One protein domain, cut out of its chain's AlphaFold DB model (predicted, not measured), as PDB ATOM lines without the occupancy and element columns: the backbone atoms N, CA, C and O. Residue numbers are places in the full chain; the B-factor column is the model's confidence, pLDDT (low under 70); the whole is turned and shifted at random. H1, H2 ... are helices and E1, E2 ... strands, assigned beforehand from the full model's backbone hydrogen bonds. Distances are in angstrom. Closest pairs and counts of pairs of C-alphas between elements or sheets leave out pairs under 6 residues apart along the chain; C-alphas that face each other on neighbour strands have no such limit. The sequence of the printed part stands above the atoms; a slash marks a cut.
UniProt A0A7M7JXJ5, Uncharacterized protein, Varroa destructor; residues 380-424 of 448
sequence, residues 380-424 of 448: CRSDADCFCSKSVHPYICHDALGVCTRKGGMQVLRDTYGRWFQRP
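This is residues 380 to 424 of the 448 residues of an uncharacterized protein of Varroa destructor (UniProt A0A7M7JXJ5). Two small lobes, each built round a two-stranded hairpin, are set one after the other with only a stretch of chain between them. The first lobe holds the one-turn helix H1 next to the hairpin of E1 and E2, and the second is the bare hairpin of E3 and E4, with no helix over it. The printed part has 45 residues, with one named helix and four named strands in the order H1, E1, E2, E3, E4; the two sheets have the orders E1 - E2 and E3 - E4, both antiparallel. The class is mostly strand, though under half of the residues, 20, are in named elements. The whole is loose, with a radius of gyration of the C-alphas of 13.2 A, and flat, spanning 37 by 26 by 13 A.

H1, residues 383 to 386, comes closest to E1, residues 395 to 398, at the C-alphas of Asp 383 and Cys 397, 4.9 A apart. The closest C-alphas of H1 and E2, residues 403 to 406, are those of Cys 386 and Cys 404, 5.5 A apart. H1 is too short for any O i to N i+4 pair inside it; its one O i to N i+3 pair is within hydrogen-bond range. E1 and E2 form an antiparallel hairpin, with 138 degrees between their directions. N 396 and O 405 are within hydrogen-bond range at 3.0 A, and N 405 and O 396 at 2.9 A. E3, residues 411 to 414, and E4, residues 420 to 423, form a second antiparallel hairpin, at 145 degrees. Here N 413 and O 421 are within hydrogen-bond range at 3.0 A, and N 421 and O 413 at 2.9 A. E3 and E4 are apart from H1, E1 and E2.

H1 begins at C-alpha 383, at (94.464, 145.879, 122.074), and is 5.3 A long from first to last C-alpha. By the same measure E1 is 9.2 A, E2 9.9 A, E3 9.4 A and E4 9.8 A long. E2 ends at C-alpha 406, at (104.790, 145.630, 125.877). E4 ends at C-alpha 423, at (108.341, 134.795, 116.874).

The two C-alphas farthest apart, those of Asp 385 and Thr 416, are 37.7 A from each other. The printed part runs from 380 to 424 and has no cut. The link from H1 to E1 is short, with 8 residues; those from E1 to E2, E2 to E3 and E3 to E4 are tight, and no link is long. The mean pLDDT of the printed part is 83.5, and 12 residues are under 70: 409 to 414 and 419 to 424.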
ATOM      1  N   CYS A 380      93.005 144.635 130.443       98.00
ATOM      2  CA  CYS A 380      92.509 144.908 129.101       98.00
ATOM      3  C   CYS A 380      91.583 143.790 128.625       98.00
ATOM      4  O   CYS A 380      91.677 142.646 129.066       98.00
ATOM      5  N   ARG A 381      90.673 144.134 127.714       97.06
ATOM      6  CA  ARG A 381      89.852 143.171 126.966       97.06
ATOM      7  C   ARG A 381      90.270 143.084 125.507       97.06
ATOM      8  O   ARG A 381      89.963 142.101 124.847       97.06
ATOM      9  N   SER A 382      90.904 144.134 124.996       97.06
ATOM     10  CA  SER A 382      91.354 144.229 123.613       97.06
ATOM     11  C   SER A 382      92.593 145.117 123.498       97.06
ATOM     12  O   SER A 382      92.869 145.933 124.377       97.06
ATOM     13  N   ASP A 383      93.304 145.025 122.374       95.50
ATOM     14  CA  ASP A 383      94.464 145.879 122.074       95.50
ATOM     15  C   ASP A 383      94.147 147.386 122.110       95.50
ATOM     16  O   ASP A 383      95.034 148.206 122.358       95.50
ATOM     17  N   ALA A 384      92.883 147.770 121.898       95.25
ATOM     18  CA  ALA A 384      92.448 149.164 121.966       95.25
ATOM     19  C   ALA A 384      92.555 149.752 123.386       95.25
ATOM     20  O   ALA A 384      92.761 150.960 123.532       95.25
ATOM     21  N   ASP A 385      92.479 148.908 124.419       96.06
ATOM     22  CA  ASP A 385      92.610 149.318 125.821       96.06
ATOM     23  C   ASP A 385      94.073 149.631 126.187       96.06
ATOM     24  O   ASP A 385      94.342 150.396 127.112       96.06
ATOM     25  N   CYS A 386      95.032 149.105 125.416       96.75
ATOM     26  CA  CYS A 386      96.470 149.255 125.649       96.75
ATOM     27  C   CYS A 386      97.090 150.459 124.917       96.75
ATOM     28  O   CYS A 386      98.297 150.512 124.662       96.75
ATOM     29  N   PHE A 387      96.286 151.456 124.544       94.75
ATOM     30  CA  PHE A 387      96.760 152.544 123.696       94.75
ATOM     31  C   PHE A 387      97.588 153.593 124.454       94.75
ATOM     32  O   PHE A 387      97.080 154.369 125.265       94.75
ATOM     33  N   CYS A 388      98.868 153.713 124.085       95.12
ATOM     34  CA  CYS A 388      99.737 154.802 124.519       95.12
ATOM     35  C   CYS A 388     100.181 155.669 123.329       95.12
ATOM     36  O   CYS A 388     101.137 155.342 122.623       95.12
ATOM     37  N   SER A 389      99.516 156.818 123.146       85.38
ATOM     38  CA  SER A 389      99.611 157.707 121.965       85.38
ATOM     39  C   SER A 389     101.011 158.185 121.551       85.38
ATOM     40  O   SER A 389     101.178 158.707 120.451       85.38
ATOM     41  N   LYS A 390     102.020 158.049 122.418       84.75
ATOM     42  CA  LYS A 390     103.402 158.488 122.158       84.75
ATOM     43  C   LYS A 390     104.440 157.387 122.310       84.75
ATOM     44  O   LYS A 390     105.635 157.670 122.287       84.75
ATOM     45  N   SER A 391     103.999 156.151 122.502       83.06
ATOM     46  CA  SER A 391     104.921 155.032 122.595       83.06
ATOM     47  C   SER A 391     105.417 154.623 121.215       83.06
ATOM     48  O   SER A 391     104.640 154.448 120.285       83.06
ATOM     49  N   VAL A 392     106.739 154.498 121.078       83.44
ATOM     50  CA  VAL A 392     107.368 153.927 119.873       83.44
ATOM     51  C   VAL A 392     107.049 152.431 119.765       83.44
ATOM     52  O   VAL A 392     107.052 151.870 118.673       83.44
ATOM     53  N   HIS A 393     106.742 151.794 120.897       84.88
ATOM     54  CA  HIS A 393     106.411 150.381 120.971       84.88
ATOM     55  C   HIS A 393     104.918 150.193 121.228       84.88
ATOM     56  O   HIS A 393     104.435 150.704 122.238       84.88
ATOM     57  N   PRO A 394     104.208 149.448 120.369       90.94
ATOM     58  CA  PRO A 394     102.831 149.083 120.642       90.94
ATOM     59  C   PRO A 394     102.766 148.179 121.882       90.94
ATOM     60  O   PRO A 394     103.608 147.296 122.070       90.94
ATOM     61  N   TYR A 395     101.765 148.412 122.723       95.25
ATOM     62  CA  TYR A 395     101.340 147.465 123.749       95.25
ATOM     63  C   TYR A 395     100.205 146.630 123.162       95.25
ATOM     64  O   TYR A 395      99.427 147.139 122.356       95.25
ATOM     65  N   ILE A 396     100.150 145.361 123.541       96.69
ATOM     66  CA  ILE A 396      99.103 144.427 123.129       96.69
ATOM     67  C   ILE A 396      98.451 143.842 124.372       96.69
ATOM     68  O   ILE A 396      99.108 143.677 125.409       96.69
ATOM     69  N   CYS A 397      97.161 143.556 124.273       97.62
ATOM     70  CA  CYS A 397      96.452 142.848 125.314       97.62
ATOM     71  C   CYS A 397      96.845 141.376 125.243       97.62
ATOM     72  O   CYS A 397      96.701 140.732 124.209       97.62
ATOM     73  N   HIS A 398      97.409 140.847 126.324       96.56
ATOM     74  CA  HIS A 398      97.764 139.439 126.370       96.56
ATOM     75  C   HIS A 398      96.529 138.632 126.775       96.56
ATOM     76  O   HIS A 398      96.207 138.588 127.961       96.56
ATOM     77  N   ASP A 399      95.867 137.974 125.821       94.06
ATOM     78  CA  ASP A 399      94.572 137.298 126.030       94.06
ATOM     79  C   ASP A 399      94.552 136.363 127.249       94.06
ATOM     80  O   ASP A 399      93.610 136.381 128.034       94.06
ATOM     81  N   ALA A 400      95.629 135.598 127.466       95.00
ATOM     82  CA  ALA A 400      95.711 134.660 128.590       95.00
ATOM     83  C   ALA A 400      95.786 135.335 129.974       95.00
ATOM     84  O   ALA A 400      95.416 134.727 130.973       95.00
ATOM     85  N   LEU A 401      96.297 136.567 130.044       95.62
ATOM     86  CA  LEU A 401      96.499 137.291 131.303       95.62
ATOM     87  C   LEU A 401      95.495 138.435 131.480       95.62
ATOM     88  O   LEU A 401      95.358 138.957 132.583       95.62
ATOM     89  N   GLY A 402      94.826 138.855 130.402       97.00
ATOM     90  CA  GLY A 402      93.950 140.020 130.395       97.00
ATOM     91  C   GLY A 402      94.674 141.303 130.800       97.00
ATOM     92  O   GLY A 402      94.046 142.176 131.391       97.00
ATOM     93  N   VAL A 403      95.985 141.414 130.540       97.81
ATOM     94  CA  VAL A 403      96.784 142.611 130.850       97.81
ATOM     95  C   VAL A 403      97.584 143.094 129.650       97.81
ATOM     96  O   VAL A 403      98.047 142.316 128.812       97.81
ATOM     97  N   CYS A 404      97.768 144.405 129.585       97.69
ATOM     98  CA  CYS A 404      98.576 145.056 128.572       97.69
ATOM     99  C   CYS A 404     100.055 144.765 128.813       97.69
ATOM    100  O   CYS A 404     100.644 145.194 129.809       97.69
ATOM    101  N   THR A 405     100.676 144.083 127.861       96.00
ATOM    102  CA  THR A 405     102.117 143.831 127.866       96.00
ATOM    103  C   THR A 405     102.766 144.617 126.742       96.00
ATOM    104  O   THR A 405     102.175 144.864 125.683       96.00
ATOM    105  N   ARG A 406     103.999 145.070 126.970       93.62
ATOM    106  CA  ARG A 406     104.790 145.630 125.877       93.62
ATOM    107  C   ARG A 406     104.963 144.512 124.860       93.62
ATOM    108  O   ARG A 406     105.397 143.428 125.240       93.62
ATOM    109  N   LYS A 407     104.665 144.774 123.584       90.50
ATOM    110  CA  LYS A 407     104.993 143.830 122.516       90.50
ATOM    111  C   LYS A 407     106.515 143.697 122.505       90.50
ATOM    112  O   LYS A 407     107.206 144.566 121.964       90.50
ATOM    113  N   GLY A 408     107.033 142.689 123.216       82.38
ATOM    114  CA  GLY A 408     108.448 142.339 123.222       82.38
ATOM    115  C   GLY A 408     108.863 142.261 121.767       82.38
ATOM    116  O   GLY A 408     108.108 141.695 120.974       82.38
ATOM    117  N   GLY A 409     109.938 142.965 121.399       61.75
ATOM    118  CA  GLY A 409     110.293 143.179 119.999       61.75
ATOM    119  C   GLY A 409     110.189 141.860 119.250       61.75
ATOM    120  O   GLY A 409     110.954 140.950 119.527       61.75
ATOM    121  N   MET A 410     109.184 141.713 118.385       57.25
ATOM    122  CA  MET A 410     109.058 140.499 117.592       57.25
ATOM    123  C   MET A 410     110.270 140.469 116.678       57.25
ATOM    124  O   MET A 410     110.469 141.401 115.892       57.25
ATOM    125  N   GLN A 411     111.088 139.429 116.797       54.56
ATOM    126  CA  GLN A 411     112.114 139.191 115.802       54.56
ATOM    127  C   GLN A 411     111.409 138.624 114.576       54.56
ATOM    128  O   GLN A 411     110.673 137.636 114.648       54.56
ATOM    129  N   VAL A 412     111.584 139.309 113.451       59.12
ATOM    130  CA  VAL A 412     111.195 138.759 112.160       59.12
ATOM    131  C   VAL A 412     112.365 137.893 111.719       59.12
ATOM    132  O   VAL A 412     113.386 138.406 111.266       59.12
ATOM    133  N   LEU A 413     112.235 136.590 111.926       66.88
ATOM    134  CA  LEU A 413     113.219 135.611 111.488       66.88
ATOM    135  C   LEU A 413     112.896 135.209 110.051       66.88
ATOM    136  O   LEU A 413     111.729 135.137 109.655       66.88
ATOM    137  N   ARG A 414     113.943 134.961 109.270       62.56
ATOM    138  CA  ARG A 414     113.836 134.427 107.914       62.56
ATOM    139  C   ARG A 414     114.360 132.995 107.942       62.56
ATOM    140  O   ARG A 414     115.472 132.793 108.422       62.56
ATOM    141  N   ASP A 415     113.577 132.013 107.495       77.94
ATOM    142  CA  ASP A 415     114.102 130.643 107.379       77.94
ATOM    143  C   ASP A 415     115.115 130.535 106.233       77.94
ATOM    144  O   ASP A 415     115.305 131.448 105.421       77.94
ATOM    145  N   THR A 416     115.738 129.363 106.149       79.31
ATOM    146  CA  THR A 416     116.609 128.951 105.047       79.31
ATOM    147  C   THR A 416     115.915 128.979 103.680       79.31
ATOM    148  O   THR A 416     116.598 129.067 102.664       79.31
ATOM    149  N   TYR A 417     114.578 128.979 103.634       77.62
ATOM    150  CA  TYR A 417     113.767 129.076 102.414       77.62
ATOM    151  C   TYR A 417     113.312 130.509 102.093       77.62
ATOM    152  O   TYR A 417     112.562 130.736 101.142       77.62
ATOM    153  N   GLY A 418     113.762 131.503 102.861       74.19
ATOM    154  CA  GLY A 418     113.465 132.906 102.630       74.19
ATOM    155  C   GLY A 418     112.082 133.379 103.091       74.19
ATOM    156  O   GLY A 418     111.746 134.533 102.805       74.19
ATOM    157  N   ARG A 419     111.301 132.548 103.787       65.69
ATOM    158  CA  ARG A 419     109.994 132.880 104.373       65.69
ATOM    159  C   ARG A 419     110.179 133.634 105.685       65.69
ATOM    160  O   ARG A 419     111.118 133.382 106.433       65.69
ATOM    161  N   TRP A 420     109.277 134.572 105.952       67.62
ATOM    162  CA  TRP A 420     109.314 135.404 107.152       67.62
ATOM    163  C   TRP A 420     108.387 134.833 108.219       67.62
ATOM    164  O   TRP A 420     107.216 134.575 107.941       67.62
ATOM    165  N   PHE A 421     108.881 134.711 109.447       64.88
ATOM    166  CA  PHE A 421     108.083 134.289 110.596       64.88
ATOM    167  C   PHE A 421     108.268 135.284 111.731       64.88
ATOM    168  O   PHE A 421     109.378 135.734 112.014       64.88
ATOM    169  N   GLN A 422     107.164 135.626 112.387       66.12
ATOM    170  CA  GLN A 422     107.186 136.406 113.616       66.12
ATOM    171  C   GLN A 422     107.225 135.432 114.786       66.12
ATOM    172  O   GLN A 422     106.274 134.678 114.984       66.12
ATOM    173  N   ARG A 423     108.311 135.451 115.563       61.47
ATOM    174  CA  ARG A 423     108.341 134.795 116.874       61.47
ATOM    175  C   ARG A 423     108.514 135.832 117.987       61.47
ATOM    176  O   ARG A 423     109.178 136.855 117.779       61.47
ATOM    177  N   PRO A 424     107.895 135.603 119.158       58.69
ATOM    178  CA  PRO A 424     108.258 136.311 120.377       58.69
ATOM    179  C   PRO A 424     109.757 136.144 120.639       58.69
ATOM    180  O   PRO A 424     110.325 135.096 120.346       58.69
TER     181      PRO A 424